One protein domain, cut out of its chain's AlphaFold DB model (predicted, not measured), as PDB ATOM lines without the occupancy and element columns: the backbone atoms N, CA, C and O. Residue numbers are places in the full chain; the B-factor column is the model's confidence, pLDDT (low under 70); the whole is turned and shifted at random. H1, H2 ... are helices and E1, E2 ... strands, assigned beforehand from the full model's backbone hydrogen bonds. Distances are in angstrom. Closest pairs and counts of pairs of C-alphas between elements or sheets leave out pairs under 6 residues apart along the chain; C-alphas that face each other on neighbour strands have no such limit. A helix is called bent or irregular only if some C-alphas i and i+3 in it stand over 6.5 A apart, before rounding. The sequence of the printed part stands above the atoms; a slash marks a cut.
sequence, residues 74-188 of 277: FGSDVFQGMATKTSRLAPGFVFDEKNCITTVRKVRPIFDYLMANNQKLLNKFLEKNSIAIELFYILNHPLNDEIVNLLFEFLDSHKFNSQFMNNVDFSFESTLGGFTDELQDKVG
ATOM      1  N   PHE A  74      83.449 110.507 317.281       85.19
ATOM      2  CA  PHE A  74      84.269 111.624 316.828       85.19
ATOM      3  C   PHE A  74      83.643 112.970 317.194       85.19
ATOM      4  O   PHE A  74      82.469 113.052 317.546       85.19
ATOM      5  N   GLY A  75      84.403 114.056 317.067       78.81
ATOM      6  CA  GLY A  75      83.803 115.388 317.001       78.81
ATOM      7  C   GLY A  75      82.940 115.553 315.741       78.81
ATOM      8  O   GLY A  75      83.167 114.885 314.729       78.81
ATOM      9  N   SER A  76      81.935 116.432 315.793       74.38
ATOM     10  CA  SER A  76      81.041 116.702 314.654       74.38
ATOM     11  C   SER A  76      81.778 117.275 313.437       74.38
ATOM     12  O   SER A  76      81.356 117.063 312.302       74.38
ATOM     13  N   ASP A  77      82.918 117.929 313.658       80.62
ATOM     14  CA  ASP A  77      83.830 118.450 312.638       80.62
ATOM     15  C   ASP A  77      84.327 117.369 311.667       80.62
ATOM     16  O   ASP A  77      84.479 117.630 310.473       80.62
ATOM     17  N   VAL A  78      84.488 116.130 312.141       82.94
ATOM     18  CA  VAL A  78      84.959 115.000 311.325       82.94
ATOM     19  C   VAL A  78      83.962 114.636 310.217       82.94
ATOM     20  O   VAL A  78      84.360 114.152 309.154       82.94
ATOM     21  N   PHE A  79      82.672 114.913 310.421       81.44
ATOM     22  CA  PHE A  79      81.608 114.579 309.473       81.44
ATOM     23  C   PHE A  79      81.250 115.726 308.521       81.44
ATOM     24  O   PHE A  79      80.642 115.473 307.484       81.44
ATOM     25  N   GLN A  80      81.693 116.961 308.782       73.62
ATOM     26  CA  GLN A  80      81.400 118.117 307.918       73.62
ATOM     27  C   GLN A  80      81.926 117.931 306.482       73.62
ATOM     28  O   GLN A  80      81.336 118.416 305.520       73.62
ATOM     29  N   GLY A  81      83.015 117.171 306.309       67.12
ATOM     30  CA  GLY A  81      83.571 116.836 304.995       67.12
ATOM     31  C   GLY A  81      82.868 115.684 304.261       67.12
ATOM     32  O   GLY A  81      83.092 115.515 303.060       67.12
ATOM     33  N   MET A  82      82.028 114.895 304.945       68.31
ATOM     34  CA  MET A  82      81.325 113.750 304.343       68.31
ATOM     35  C   MET A  82      80.175 114.163 303.430       68.31
ATOM     36  O   MET A  82      79.887 113.446 302.479       68.31
ATOM     37  N   ALA A  83      79.618 115.365 303.598       57.69
ATOM     38  CA  ALA A  83      78.543 115.860 302.738       57.69
ATOM     39  C   ALA A  83      78.917 115.966 301.246       57.69
ATOM     40  O   ALA A  83      78.049 116.128 300.394       57.69
ATOM     41  N   THR A  84      80.207 115.858 300.912       51.50
ATOM     42  CA  THR A  84      80.713 115.917 299.532       51.50
ATOM     43  C   THR A  84      81.324 114.602 299.038       51.50
ATOM     44  O   THR A  84      81.733 114.525 297.878       51.50
ATOM     45  N   LYS A  85      81.433 113.569 299.889       60.62
ATOM     46  CA  LYS A  85      82.171 112.329 299.591       60.62
ATOM     47  C   LYS A  85      81.452 111.098 300.141       60.62
ATOM     48  O   LYS A  85      80.937 111.107 301.250       60.62
ATOM     49  N   THR A  86      81.477 110.005 299.386       70.00
ATOM     50  CA  THR A  86      80.997 108.702 299.865       70.00
ATOM     51  C   THR A  86      81.832 108.228 301.062       70.00
ATOM     52  O   THR A  86      83.044 108.472 301.131       70.00
ATOM     53  N   SER A  87      81.201 107.542 302.021       83.62
ATOM     54  CA  SER A  87      81.942 106.913 303.120       83.62
ATOM     55  C   SER A  87      82.769 105.758 302.567       83.62
ATOM     56  O   SER A  87      82.259 104.900 301.850       83.62
ATOM     57  N   ARG A  88      84.047 105.673 302.948       88.56
ATOM     58  CA  ARG A  88      84.888 104.511 302.598       88.56
ATOM     59  C   ARG A  88      84.391 103.215 303.235       88.56
ATOM     60  O   ARG A  88      84.759 102.136 302.785       88.56
ATOM     61  N   LEU A  89      83.584 103.328 304.290       93.62
ATOM     62  CA  LEU A  89      82.965 102.197 304.968       93.62
ATOM     63  C   LEU A  89      81.655 101.762 304.311       93.62
ATOM     64  O   LEU A  89      81.140 100.711 304.657       93.62
ATOM     65  N   ALA A  90      81.112 102.539 303.385       93.88
ATOM     66  CA  ALA A  90      79.915 102.191 302.636       93.88
ATOM     67  C   ALA A  90      80.004 102.861 301.252       93.88
ATOM     68  O   ALA A  90      79.296 103.836 300.978       93.88
ATOM     69  N   PRO A  91      80.952 102.422 300.399       89.69
ATOM     70  CA  PRO A  91      81.084 102.951 299.051       89.69
ATOM     71  C   PRO A  91      79.783 102.731 298.272       89.69
ATOM     72  O   PRO A  91      79.249 101.628 298.251       89.69
ATOM     73  N   GLY A  92      79.286 103.787 297.628       88.31
ATOM     74  CA  GLY A  92      78.011 103.779 296.899       88.31
ATOM     75  C   GLY A  92      76.904 104.565 297.598       88.31
ATOM     76  O   GLY A  92      76.002 105.046 296.924       88.31
ATOM     77  N   PHE A  93      77.032 104.800 298.905       90.06
ATOM     78  CA  PHE A  93      76.065 105.577 299.673       90.06
ATOM     79  C   PHE A  93      76.506 107.038 299.819       90.06
ATOM     80  O   PHE A  93      77.689 107.339 300.027       90.06
ATOM     81  N   VAL A  94      75.537 107.949 299.722       86.94
ATOM     82  CA  VAL A  94      75.730 109.396 299.888       86.94
ATOM     83  C   VAL A  94      75.380 109.798 301.322       86.94
ATOM     84  O   VAL A  94      74.300 109.469 301.813       86.94
ATOM     85  N   PHE A  95      76.297 110.511 301.983       84.25
ATOM     86  CA  PHE A  95      76.202 110.914 303.392       84.25
ATOM     87  C   PHE A  95      76.204 112.439 303.545       84.25
ATOM     88  O   PHE A  95      77.094 113.013 304.174       84.25
ATOM     89  N   ASP A  96      75.230 113.105 302.931       79.38
ATOM     90  CA  ASP A  96      74.998 114.532 303.152       79.38
ATOM     91  C   ASP A  96      73.955 114.789 304.246       79.38
ATOM     92  O   ASP A  96      73.131 113.934 304.569       79.38
ATOM     93  N   GLU A  97      73.994 115.991 304.824       70.25
ATOM     94  CA  GLU A  97      73.121 116.387 305.938       70.25
ATOM     95  C   GLU A  97      71.622 116.287 305.615       70.25
ATOM     96  O   GLU A  97      70.810 116.212 306.533       70.25
ATOM     97  N   LYS A  98      71.233 116.295 304.333       72.94
ATOM     98  CA  LYS A  98      69.822 116.219 303.923       72.94
ATOM     99  C   LYS A  98      69.328 114.778 303.839       72.94
ATOM    100  O   LYS A  98      68.152 114.528 304.089       72.94
ATOM    101  N   ASN A  99      70.214 113.856 303.482       73.62
ATOM    102  CA  ASN A  99      69.904 112.444 303.291       73.62
ATOM    103  C   ASN A  99      70.170 111.607 304.547       73.62
ATOM    104  O   ASN A  99      69.626 110.514 304.694       73.62
ATOM    105  N   CYS A 100      70.989 112.107 305.473       82.38
ATOM    106  CA  CYS A 100      71.237 111.452 306.748       82.38
ATOM    107  C   CYS A 100      70.083 111.668 307.733       82.38
ATOM    108  O   CYS A 100      69.706 112.781 308.079       82.38
ATOM    109  N   ILE A 101      69.533 110.558 308.205       77.25
ATOM    110  CA  ILE A 101      68.267 110.494 308.947       77.25
ATOM    111  C   ILE A 101      68.455 110.059 310.395       77.25
ATOM    112  O   ILE A 101      67.584 110.284 311.229       77.25
ATOM    113  N   THR A 102      69.564 109.385 310.681       83.25
ATOM    114  CA  THR A 102      69.881 108.785 311.971       83.25
ATOM    115  C   THR A 102      71.388 108.567 312.068       83.25
ATOM    116  O   THR A 102      72.140 108.926 311.162       83.25
ATOM    117  N   THR A 103      71.844 107.964 313.158       86.69
ATOM    118  CA  THR A 103      73.239 107.567 313.356       86.69
ATOM    119  C   THR A 103      73.343 106.075 313.632       86.69
ATOM    120  O   THR A 103      72.368 105.415 314.005       86.69
ATOM    121  N   VAL A 104      74.553 105.541 313.486       90.50
ATOM    122  CA  VAL A 104      74.888 104.161 313.856       90.50
ATOM    123  C   VAL A 104      74.446 103.829 315.279       90.50
ATOM    124  O   VAL A 104      73.921 102.741 315.505       90.50
ATOM    125  N   ARG A 105      74.584 104.771 316.220       85.94
ATOM    126  CA  ARG A 105      74.155 104.634 317.614       85.94
ATOM    127  C   ARG A 105      72.732 104.097 317.696       85.94
ATOM    128  O   ARG A 105      72.531 103.119 318.395       85.94
ATOM    129  N   LYS A 106      71.773 104.635 316.935       79.62
ATOM    130  CA  LYS A 106      70.356 104.224 317.037       79.62
ATOM    131  C   LYS A 106      70.072 102.816 316.517       79.62
ATOM    132  O   LYS A 106      69.142 102.171 316.985       79.62
ATOM    133  N   VAL A 107      70.857 102.332 315.557       85.88
ATOM    134  CA  VAL A 107      70.698 100.978 314.994       85.88
ATOM    135  C   VAL A 107      71.613  99.953 315.667       85.88
ATOM    136  O   VAL A 107      71.535  98.759 315.372       85.88
ATOM    137  N   ARG A 108      72.486 100.405 316.573       87.62
ATOM    138  CA  ARG A 108      73.527  99.590 317.189       87.62
ATOM    139  C   ARG A 108      72.984  98.383 317.968       87.62
ATOM    140  O   ARG A 108      73.528  97.306 317.748       87.62
ATOM    141  N   PRO A 109      71.900  98.476 318.759       83.75
ATOM    142  CA  PRO A 109      71.341  97.318 319.455       83.75
ATOM    143  C   PRO A 109      70.928  96.184 318.518       83.75
ATOM    144  O   PRO A 109      71.205  95.014 318.774       83.75
ATOM    145  N   ILE A 110      70.308  96.535 317.385       86.25
ATOM    146  CA  ILE A 110      69.933  95.568 316.348       86.25
ATOM    147  C   ILE A 110      71.196  94.919 315.786       86.25
ATOM    148  O   ILE A 110      71.269  93.696 315.666       86.25
ATOM    149  N   PHE A 111      72.206  95.731 315.466       91.62
ATOM    150  CA  PHE A 111      73.486  95.240 314.976       91.62
ATOM    151  C   PHE A 111      74.174  94.302 315.979       91.62
ATOM    152  O   PHE A 111      74.598  93.218 315.585       91.62
ATOM    153  N   ASP A 112      74.257  94.664 317.259       88.31
ATOM    154  CA  ASP A 112      74.906  93.850 318.292       88.31
ATOM    155  C   ASP A 112      74.172  92.529 318.518       88.31
ATOM    156  O   ASP A 112      74.803  91.468 318.562       88.31
ATOM    157  N   TYR A 113      72.840  92.559 318.540       87.06
ATOM    158  CA  TYR A 113      72.043  91.341 318.599       87.06
ATOM    159  C   TYR A 113      72.303  90.438 317.384       87.06
ATOM    160  O   TYR A 113      72.519  89.229 317.532       87.06
ATOM    161  N   LEU A 114      72.302  91.000 316.171       90.75
ATOM    162  CA  LEU A 114      72.585  90.254 314.944       90.75
ATOM    163  C   LEU A 114      74.020  89.721 314.925       90.75
ATOM    164  O   LEU A 114      74.245  88.606 314.465       90.75
ATOM    165  N   MET A 115      74.983  90.462 315.461       91.75
ATOM    166  CA  MET A 115      76.361  90.006 315.608       91.75
ATOM    167  C   MET A 115      76.484  88.830 316.576       91.75
ATOM    168  O   MET A 115      77.242  87.907 316.296       91.75
ATOM    169  N   ALA A 116      75.740  88.833 317.682       89.75
ATOM    170  CA  ALA A 116      75.771  87.750 318.664       89.75
ATOM    171  C   ALA A 116      75.047  86.485 318.174       89.75
ATOM    172  O   ALA A 116      75.526  85.373 318.385       89.75
ATOM    173  N   ASN A 117      73.911  86.649 317.491       89.00
ATOM    174  CA  ASN A 117      73.004  85.537 317.187       89.00
ATOM    175  C   ASN A 117      73.027  85.103 315.714       89.00
ATOM    176  O   ASN A 117      72.695  83.966 315.396       89.00
ATOM    177  N   ASN A 118      73.411  85.993 314.795       93.00
ATOM    178  CA  ASN A 118      73.239  85.824 313.347       93.00
ATOM    179  C   ASN A 118      74.441  86.334 312.524       93.00
ATOM    180  O   ASN A 118      74.284  86.734 311.368       93.00
ATOM    181  N   GLN A 119      75.661  86.290 313.076       94.69
ATOM    182  CA  GLN A 119      76.852  86.920 312.484       94.69
ATOM    183  C   GLN A 119      77.094  86.551 311.012       94.69
ATOM    184  O   GLN A 119      77.375  87.413 310.185       94.69
ATOM    185  N   LYS A 120      76.988  85.261 310.664       96.12
ATOM    186  CA  LYS A 120      77.228  84.786 309.289       96.12
ATOM    187  C   LYS A 120      76.239  85.390 308.295       96.12
ATOM    188  O   LYS A 120      76.610  85.672 307.159       96.12
ATOM    189  N   LEU A 121      74.986  85.544 308.715       95.50
ATOM    190  CA  LEU A 121      73.921  86.096 307.892       95.50
ATOM    191  C   LEU A 121      74.111  87.605 307.708       95.50
ATOM    192  O   LEU A 121      74.079  88.092 306.581       95.50
ATOM    193  N   LEU A 122      74.399  88.309 308.807       95.81
ATOM    194  CA  LEU A 122      74.711  89.734 308.792       95.81
ATOM    195  C   LEU A 122      75.925  90.032 307.900       95.81
ATOM    196  O   LEU A 122      75.841  90.907 307.047       95.81
ATOM    197  N   ASN A 123      77.019  89.271 308.015       96.69
ATOM    198  CA  ASN A 123      78.204  89.464 307.171       96.69
ATOM    199  C   ASN A 123      77.878  89.337 305.676       96.69
ATOM    200  O   ASN A 123      78.293  90.186 304.897       96.69
ATOM    201  N   LYS A 124      77.080  88.336 305.277       97.69
ATOM    202  CA  LYS A 124      76.641  88.184 303.878       97.69
ATOM    203  C   LYS A 124      75.804  89.371 303.400       97.69
ATOM    204  O   LYS A 124      75.961  89.808 302.264       97.69
ATOM    205  N   PHE A 125      74.908  89.876 304.248       97.25
ATOM    206  CA  PHE A 125      74.115  91.068 303.948       97.25
ATOM    207  C   PHE A 125      75.006  92.302 303.758       97.25
ATOM    208  O   PHE A 125      74.850  93.027 302.778       97.25
ATOM    209  N   LEU A 126      75.963  92.514 304.659       97.19
ATOM    210  CA  LEU A 126      76.896  93.635 304.603       97.19
ATOM    211  C   LEU A 126      77.789  93.568 303.355       97.19
ATOM    212  O   LEU A 126      77.895  94.550 302.626       97.19
ATOM    213  N   GLU A 127      78.346  92.394 303.050       96.88
ATOM    214  CA  GLU A 127      79.145  92.153 301.842       96.88
ATOM    215  C   GLU A 127      78.342  92.408 300.561       96.88
ATOM    216  O   GLU A 127      78.815  93.122 299.677       96.88
ATOM    217  N   LYS A 128      77.108  91.887 300.473       97.25
ATOM    218  CA  LYS A 128      76.219  92.083 299.314       97.25
ATOM    219  C   LYS A 128      75.973  93.565 299.018       97.25
ATOM    220  O   LYS A 128      75.892  93.941 297.853       97.25
ATOM    221  N   ASN A 129      75.854  94.382 300.059       96.50
ATOM    222  CA  ASN A 129      75.563  95.809 299.941       96.50
ATOM    223  C   ASN A 129      76.820  96.687 300.007       96.50
ATOM    224  O   ASN A 129      76.706  97.901 300.096       96.50
ATOM    225  N   SER A 130      78.023  96.099 299.967       96.06
ATOM    226  CA  SER A 130      79.293  96.832 300.087       96.06
ATOM    227  C   SER A 130      79.390  97.709 301.347       96.06
ATOM    228  O   SER A 130      80.037  98.753 301.333       96.06
ATOM    229  N   ILE A 131      78.775  97.287 302.453       96.75
ATOM    230  CA  ILE A 131      78.849  97.974 303.746       96.75
ATOM    231  C   ILE A 131      79.918  97.283 304.593       96.75
ATOM    232  O   ILE A 131      79.827  96.104 304.919       96.75
ATOM    233  N   ALA A 132      80.952  98.016 304.980       96.62
ATOM    234  CA  ALA A 132      81.960  97.539 305.906       96.62
ATOM    235  C   ALA A 132      81.354  97.416 307.308       96.62
ATOM    236  O   ALA A 132      80.797  98.372 307.846       96.62
ATOM    237  N   ILE A 133      81.540  96.258 307.942       96.81
ATOM    238  CA  ILE A 133      81.123  96.021 309.332       96.81
ATOM    239  C   ILE A 133      81.694  97.069 310.300       96.81
ATOM    240  O   ILE A 133      81.081  97.394 311.312       96.81
ATOM    241  N   GLU A 134      82.857  97.631 309.963       96.94
ATOM    242  CA  GLU A 134      83.511  98.701 310.704       96.94
ATOM    243  C   GLU A 134      82.660  99.968 310.869       96.94
ATOM    244  O   GLU A 134      82.829 100.669 311.866       96.94
ATOM    245  N   LEU A 135      81.725 100.229 309.946       96.19
ATOM    246  CA  LEU A 135      80.781 101.348 310.014       96.19
ATOM    247  C   LEU A 135      80.054 101.379 311.358       96.19
ATOM    248  O   LEU A 135      79.980 102.418 312.007       96.19
ATOM    249  N   PHE A 136      79.583 100.214 311.807       95.62
ATOM    250  CA  PHE A 136      78.724 100.103 312.978       95.62
ATOM    251  C   PHE A 136      79.454 100.337 314.301       95.62
ATOM    252  O   PHE A 136      78.806 100.390 315.342       95.62
ATOM    253  N   TYR A 137      80.779 100.480 314.290       95.00
ATOM    254  CA  TYR A 137      81.563 100.792 315.485       95.00
ATOM    255  C   TYR A 137      81.781 102.293 315.679       95.00
ATOM    256  O   TYR A 137      82.280 102.685 316.726       95.00
ATOM    257  N   ILE A 138      81.393 103.130 314.716       93.94
ATOM    258  CA  ILE A 138      81.490 104.590 314.803       93.94
ATOM    259  C   ILE A 138      80.099 105.112 315.126       93.94
ATOM    260  O   ILE A 138      79.279 105.300 314.234       93.94
ATOM    261  N   LEU A 139      79.810 105.284 316.413       90.00
ATOM    262  CA  LEU A 139      78.444 105.440 316.914       90.00
ATOM    263  C   LEU A 139      77.761 106.693 316.364       90.00
ATOM    264  O   LEU A 139      76.572 106.663 316.053       90.00
ATOM    265  N   ASN A 140      78.504 107.774 316.168       87.31
ATOM    266  CA  ASN A 140      77.971 108.996 315.579       87.31
ATOM    267  C   ASN A 140      78.177 109.104 314.063       87.31
ATOM    268  O   ASN A 140      77.971 110.179 313.506       87.31
ATOM    269  N   HIS A 141      78.525 108.008 313.374       90.62
ATOM    270  CA  HIS A 141      78.501 108.005 311.915       90.62
ATOM    271  C   HIS A 141      77.058 108.191 311.437       90.62
ATOM    272  O   HIS A 141      76.175 107.426 311.852       90.62
ATOM    273  N   PRO A 142      76.795 109.179 310.566       89.44
ATOM    274  CA  PRO A 142      75.457 109.413 310.061       89.44
ATOM    275  C   PRO A 142      75.052 108.281 309.111       89.44
ATOM    276  O   PRO A 142      75.879 107.745 308.374       89.44
ATOM    277  N   LEU A 143      73.784 107.887 309.142       89.31
ATOM    278  CA  LEU A 143      73.209 106.881 308.256       89.31
ATOM    279  C   LEU A 143      72.122 107.529 307.411       89.31
ATOM    280  O   LEU A 143      71.289 108.275 307.933       89.31
ATOM    281  N   ASN A 144      72.144 107.244 306.113       89.44
ATOM    282  CA  ASN A 144      71.085 107.652 305.204       89.44
ATOM    283  C   ASN A 144      69.911 106.659 305.222       89.44
ATOM    284  O   ASN A 144      69.984 105.578 305.816       89.44
ATOM    285  N   ASP A 145      68.811 107.065 304.605       84.56
ATOM    286  CA  ASP A 145      67.582 106.282 304.482       84.56
ATOM    287  C   ASP A 145      67.778 104.964 303.743       84.56
ATOM    288  O   ASP A 145      67.220 103.950 304.160       84.56
ATOM    289  N   GLU A 146      68.620 104.952 302.717       90.75
ATOM    290  CA  GLU A 146      68.946 103.759 301.944       90.75
ATOM    291  C   GLU A 146      69.546 102.644 302.818       90.75
ATOM    292  O   GLU A 146      69.020 101.532 302.840       90.75
ATOM    293  N   ILE A 147      70.585 102.935 303.613       93.00
ATOM    294  CA  ILE A 147      71.205 101.939 304.507       93.00
ATOM    295  C   ILE A 147      70.201 101.431 305.541       93.00
ATOM    296  O   ILE A 147      70.155 100.235 305.842       93.00
ATOM    297  N   VAL A 148      69.395 102.331 306.102       88.88
ATOM    298  CA  VAL A 148      68.417 101.958 307.125       88.88
ATOM    299  C   VAL A 148      67.285 101.121 306.525       88.88
ATOM    300  O   VAL A 148      66.864 100.147 307.148       88.88
ATOM    301  N   ASN A 149      66.828 101.427 305.309       86.94
ATOM    302  CA  ASN A 149      65.858 100.604 304.586       86.94
ATOM    303  C   ASN A 149      66.415  99.221 304.281       86.94
ATOM    304  O   ASN A 149      65.739  98.241 304.572       86.94
ATOM    305  N   LEU A 150      67.656  99.124 303.796       93.81
ATOM    306  CA  LEU A 150      68.305  97.835 303.556       93.81
ATOM    307  C   LEU A 150      68.368  96.988 304.831       93.81
ATOM    308  O   LEU A 150      68.135  95.781 304.780       93.81
ATOM    309  N   LEU A 151      68.662  97.607 305.980       90.81
ATOM    310  CA  LEU A 151      68.652  96.910 307.264       90.81
ATOM    311  C   LEU A 151      67.243  96.421 307.630       90.81
ATOM    312  O   LEU A 151      67.103  95.291 308.085       90.81
ATOM    313  N   PHE A 152      66.202  97.227 307.419       84.56
ATOM    314  CA  PHE A 152      64.825  96.806 307.689       84.56
ATOM    315  C   PHE A 152      64.344  95.713 306.737       84.56
ATOM    316  O   PHE A 152      63.848  94.696 307.199       84.56
ATOM    317  N   GLU A 153      64.581  95.844 305.435       87.75
ATOM    318  CA  GLU A 153      64.283  94.794 304.455       87.75
ATOM    319  C   GLU A 153      65.010  93.485 304.789       87.75
ATOM    320  O   GLU A 153      64.468  92.384 304.631       87.75
ATOM    321  N   PHE A 154      66.244  93.582 305.292       90.75
ATOM    322  CA  PHE A 154      66.972  92.438 305.819       90.75
ATOM    323  C   PHE A 154      66.260  91.807 307.021       90.75
ATOM    324  O   PHE A 154      66.170  90.581 307.085       90.75
ATOM    325  N   LEU A 155      65.726  92.601 307.949       85.94
ATOM    326  CA  LEU A 155      64.972  92.067 309.081       85.94
ATOM    327  C   LEU A 155      63.667  91.386 308.620       85.94
ATOM    328  O   LEU A 155      63.398  90.251 309.022       85.94
ATOM    329  N   ASP A 156      62.917  92.032 307.723       80.31
ATOM    330  CA  ASP A 156      61.645  91.540 307.172       80.31
ATOM    331  C   ASP A 156      61.824  90.197 306.458       80.31
ATOM    332  O   ASP A 156      61.102  89.227 306.703       80.31
ATOM    333  N   SER A 157      62.828  90.121 305.579       86.44
ATOM    334  CA  SER A 157      63.075  88.948 304.733       86.44
ATOM    335  C   SER A 157      63.473  87.698 305.517       86.44
ATOM    336  O   SER A 157      63.252  86.582 305.042       86.44
ATOM    337  N   HIS A 158      64.003  87.865 306.729       86.25
ATOM    338  CA  HIS A 158      64.437  86.759 307.584       86.25
ATOM    339  C   HIS A 158      63.448  86.420 308.705       86.25
ATOM    340  O   HIS A 158      63.717  85.503 309.481       86.25
ATOM    341  N   LYS A 159      62.286  87.092 308.758       80.25
ATOM    342  CA  LYS A 159      61.190  86.803 309.700       80.25
ATOM    343  C   LYS A 159      61.656  86.731 311.158       80.25
ATOM    344  O   LYS A 159      61.270  85.815 311.891       80.25
ATOM    345  N   PHE A 160      62.500  87.671 311.586       77.69
ATOM    346  CA  PHE A 160      62.843  87.782 313.004       77.69
ATOM    347  C   PHE A 160      61.548  87.962 313.811       77.69
ATOM    348  O   PHE A 160      60.729  88.815 313.490       77.69
ATOM    349  N   ASN A 161      61.316  87.094 314.798       67.38
ATOM    350  CA  ASN A 161      60.049  87.029 315.531       67.38
ATOM    351  C   ASN A 161      60.003  88.050 316.684       67.38
ATOM    352  O   ASN A 161      60.989  88.705 316.996       67.38
ATOM    353  N   SER A 162      58.874  88.171 317.385       60.38
ATOM    354  CA  SER A 162      58.742  89.090 318.532       60.38
ATOM    355  C   SER A 162      59.751  88.834 319.662       60.38
ATOM    356  O   SER A 162      60.078  89.751 320.412       60.38
ATOM    357  N   GLN A 163      60.269  87.608 319.779       66.44
ATOM    358  CA  GLN A 163      61.310  87.266 320.749       66.44
ATOM    359  C   GLN A 163      62.651  87.932 320.404       66.44
ATOM    360  O   GLN A 163      63.411  88.236 321.316       66.44
ATOM    361  N   PHE A 164      62.929  88.215 319.126       73.25
ATOM    362  CA  PHE A 164      64.075  89.027 318.705       73.25
ATOM    363  C   PHE A 164      64.077  90.382 319.422       73.25
ATOM    364  O   PHE A 164      65.033  90.691 320.120       73.25
ATOM    365  N   MET A 165      62.982  91.147 319.329       64.50
ATOM    366  CA  MET A 165      62.915  92.513 319.878       64.50
ATOM    367  C   MET A 165      63.031  92.561 321.387       64.50
ATOM    368  O   MET A 165      63.685  93.452 321.910       64.50
ATOM    369  N   ASN A 166      62.426  91.596 322.076       66.38
ATOM    370  CA  ASN A 166      62.505  91.527 323.532       66.38
ATOM    371  C   ASN A 166      63.937  91.277 324.027       66.38
ATOM    372  O   ASN A 166      64.222  91.521 325.193       66.38
ATOM    373  N   ASN A 167      64.816  90.779 323.154       72.56
ATOM    374  CA  ASN A 167      66.216  90.517 323.461       72.56
ATOM    375  C   ASN A 167      67.168  91.583 322.893       72.56
ATOM    376  O   ASN A 167      68.375  91.479 323.104       72.56
ATOM    377  N   VAL A 168      66.664  92.563 322.138       71.75
ATOM    378  CA  VAL A 168      67.476  93.681 321.652       71.75
ATOM    379  C   VAL A 168      67.507  94.758 322.734       71.75
ATOM    380  O   VAL A 168      66.468  95.222 323.199       71.75
ATOM    381  N   ASP A 169      68.714  95.169 323.108       69.00
ATOM    382  CA  ASP A 169      68.963  96.187 324.128       69.00
ATOM    383  C   ASP A 169      68.684  97.605 323.602       69.00
ATOM    384  O   ASP A 169      69.589  98.359 323.246       69.00
ATOM    385  N   PHE A 170      67.407  97.975 323.522       63.72
ATOM    386  CA  PHE A 170      67.016  99.328 323.133       63.72
ATOM    387  C   PHE A 170      67.196 100.377 324.249       63.72
ATOM    388  O   PHE A 170      67.056 101.559 323.935       63.72
ATOM    389  N   SER A 171      67.527  99.997 325.499       53.12
ATOM    390  CA  SER A 171      68.003 100.967 326.510       53.12
ATOM    391  C   SER A 171      69.453 101.340 326.302       53.12
ATOM    392  O   SER A 171      69.917 102.307 326.902       53.12
ATOM    393  N   PHE A 172      70.164 100.596 325.454       59.16
ATOM    394  CA  PHE A 172      71.591 100.742 325.257       59.16
ATOM    395  C   PHE A 172      72.408 100.525 326.544       59.16
ATOM    396  O   PHE A 172      73.561 100.958 326.606       59.16
ATOM    397  N   GLU A 173      71.852  99.826 327.541       55.22
ATOM    398  CA  GLU A 173      72.504  99.540 328.830       55.22
ATOM    399  C   GLU A 173      73.851  98.830 328.643       55.22
ATOM    400  O   GLU A 173      74.827  99.108 329.336       55.22
ATOM    401  N   SER A 174      73.929  97.944 327.653       53.69
ATOM    402  CA  SER A 174      75.138  97.202 327.292       53.69
ATOM    403  C   SER A 174      75.982  97.884 326.209       53.69
ATOM    404  O   SER A 174      77.112  97.466 325.950       53.69
ATOM    405  N   THR A 175      75.455  98.938 325.576       52.72
ATOM    406  CA  THR A 175      75.967  99.487 324.309       52.72
ATOM    407  C   THR A 175      76.585 100.888 324.446       52.72
ATOM    408  O   THR A 175      77.365 101.299 323.588       52.72
ATOM    409  N   LEU A 176      76.262 101.634 325.512       54.88
ATOM    410  CA  LEU A 176      76.761 103.001 325.747       54.88
ATOM    411  C   LEU A 176      77.799 103.140 326.871       54.88
ATOM    412  O   LEU A 176      78.417 104.198 326.984       54.88
ATOM    413  N   GLY A 177      78.042 102.095 327.668       55.88
ATOM    414  CA  GLY A 177      79.023 102.145 328.760       55.88
ATOM    415  C   GLY A 177      78.800 103.317 329.735       55.88
ATOM    416  O   GLY A 177      77.670 103.742 329.959       55.88
ATOM    417  N   GLY A 178      79.879 103.863 330.310       41.47
ATOM    418  CA  GLY A 178      79.840 104.877 331.383       41.47
ATOM    419  C   GLY A 178      79.263 106.255 331.016       41.47
ATOM    420  O   GLY A 178      79.077 107.089 331.898       41.47
ATOM    421  N   PHE A 179      78.926 106.508 329.745       42.81
ATOM    422  CA  PHE A 179      78.184 107.718 329.365       42.81
ATOM    423  C   PHE A 179      76.737 107.680 329.879       42.81
ATOM    424  O   PHE A 179      76.130 108.725 330.098       42.81
ATOM    425  N   THR A 180      76.200 106.476 330.103       45.91
ATOM    426  CA  THR A 180      74.891 106.269 330.732       45.91
ATOM    427  C   THR A 180      74.908 106.746 332.183       45.91
ATOM    428  O   THR A 180      73.966 107.412 332.583       45.91
ATOM    429  N   ASP A 181      75.999 106.528 332.924       40.25
ATOM    430  CA  ASP A 181      76.131 106.983 334.316       40.25
ATOM    431  C   ASP A 181      76.267 108.515 334.399       40.25
ATOM    432  O   ASP A 181      75.573 109.153 335.183       40.25
ATOM    433  N   GLU A 182      77.065 109.151 333.526       41.38
ATOM    434  CA  GLU A 182      77.163 110.624 333.472       41.38
ATOM    435  C   GLU A 182      75.871 111.313 332.982       41.38
ATOM    436  O   GLU A 182      75.619 112.478 333.315       41.38
ATOM    437  N   LEU A 183      75.060 110.623 332.171       36.53
ATOM    438  CA  LEU A 183      73.736 111.085 331.745       36.53
ATOM    439  C   LEU A 183      72.677 110.846 332.832       36.53
ATOM    440  O   LEU A 183      71.874 111.746 333.073       36.53
ATOM    441  N   GLN A 184      72.708 109.704 333.523       38.50
ATOM    442  CA  GLN A 184      71.832 109.380 334.658       38.50
ATOM    443  C   GLN A 184      72.101 110.290 335.867       38.50
ATOM    444  O   GLN A 184      71.155 110.740 336.511       38.50
ATOM    445  N   ASP A 185      73.359 110.660 336.126       40.81
ATOM    446  CA  ASP A 185      73.722 111.626 337.175       40.81
ATOM    447  C   ASP A 185      73.233 113.052 336.861       40.81
ATOM    448  O   ASP A 185      73.007 113.861 337.766       40.81
ATOM    449  N   LYS A 186      73.042 113.385 335.577       39.91
ATOM    450  CA  LYS A 186      72.527 114.693 335.128       39.91
ATOM    451  C   LYS A 186      71.016 114.719 334.909       39.91
ATOM    452  O   LYS A 186      70.437 115.807 334.871       39.91
ATOM    453  N   VAL A 187      70.371 113.564 334.772       40.81
ATOM    454  CA  VAL A 187      68.942 113.433 334.475       40.81
ATOM    455  C   VAL A 187      68.333 112.489 335.502       40.81
ATOM    456  O   VAL A 187      68.407 111.273 335.382       40.81
ATOM    457  N   GLY A 188      67.746 113.076 336.548       39.06
ATOM    458  CA  GLY A 188      67.158 112.337 337.658       39.06
ATOM    459  C   GLY A 188      66.168 111.266 337.194       39.06
ATOM    460  O   GLY A 188      65.106 111.590 336.674       39.06
TER     461      GLY A 188
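AT A GLANCE: This is residues 74 to 188 of the 277 residues of the protein "Helix-turn-helix transcriptional regulator" of Bacteriovoracaceae bacterium (UniProt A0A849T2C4). Three helices, H2, H3 and H5, form a loose group whose centres make a triangle, with short H4 packed on H2 and a small two-stranded sheet, E1 and E2, from which H2 and H5 both lead away. The first part of the printed chain, with H1, makes a long loop beside the sheet, while the last part, with H6 and H7, runs along the other side of the group and ends in residues 182 to 188, which stick out. The printed part has 115 residues with seven named helices and two named strands, in the order H1, E1, H2, H3, H4, E2, H5, H6, H7; the sheet has the order E1 - E2 and is antiparallel, and the class is mostly helix. The whole is compact, with a radius of gyration of the C-alphas of 15.1 A, and spans 40 by 37 by 20 A.

IN THESE COORDINATES: H1 is residues 77 to 80, with C-alpha 77 at (83.830, 118.450, 312.638). E1 is residues 100 to 103, 7.9 A long. H2, residues 104 to 117, is the longest helix by residues and measures 19.0 A from C-alpha 104 at (74.888, 104.161, 313.856) to C-alpha 117. It is irregular: C-alphas 106 and 109 are 7.4 A apart. H3 is residues 119 to 128, 14.2 A long, and H4 is residues 133 to 137. E2 is residues 142 to 144, 6.8 A long, and H5 is residues 145 to 157, 17.9 A long. H6 is residues 162 to 166. H7, residues 179 to 184, ends with C-alpha 184 at (71.832, 109.380, 334.658).

HOW THE PARTS SIT: H1 is apart from E2, but only just, with a closest distance of 8.1 A between their C-alphas. E1 and E2 are antiparallel neighbours, with 133 degrees between their directions. N 143 and O 102, at 2.8 A, and N 101 and O 143, at 2.9 A, are within hydrogen-bond range. H2 and H4 touch, the closest C-alphas being those of Val 104 and Phe 136 at 5.7 A. H2 and H3 are close but not clearly touching, with the C-alphas of Leu 114 and Leu 122 closest at 6.5 A, and they run opposite ways at a steep tilt of 54 degrees. H3 and H4 are close but not clearly touching, with the C-alphas of Leu 126 and Ile 133 closest at 6.8 A. H3 and H5 are close but not clearly touching, with the C-alphas of Phe 125 and Phe 154 closest at 7.5 A, and they run opposite ways at a steep tilt of 48 degrees. H2 and H5 are near each other, with 7 pairs of C-alphas within 10 A. H2 and H6 are near each other too, also with 7 such pairs. H5 and H6 are apart, and H7 touches no helix. Each O i to N i+4 pair is within hydrogen-bond range in H3, H5, H6 and H7; in H2 it is 8 of 10, in H4 it is 0 of 1 but 2 of 2 O i to N i+3 pairs, and H1 is too short for an O i to N i+4 pair.

THE WHOLE: The two C-alphas farthest apart, those of Lys 128 and Gly 188, are 44.3 A from each other. The printed part has no cut. The long links are H1 to E1, with 19 residues, and H6 to H7, with 12 residues. Residues 182 to 188, of which 182 to 184 belong to H7, stand free. The mean pLDDT of the printed part is 78.6, and 30 residues are under 70: residues 81 to 85, 161 to 163, 165 to 166 and 169 to 188.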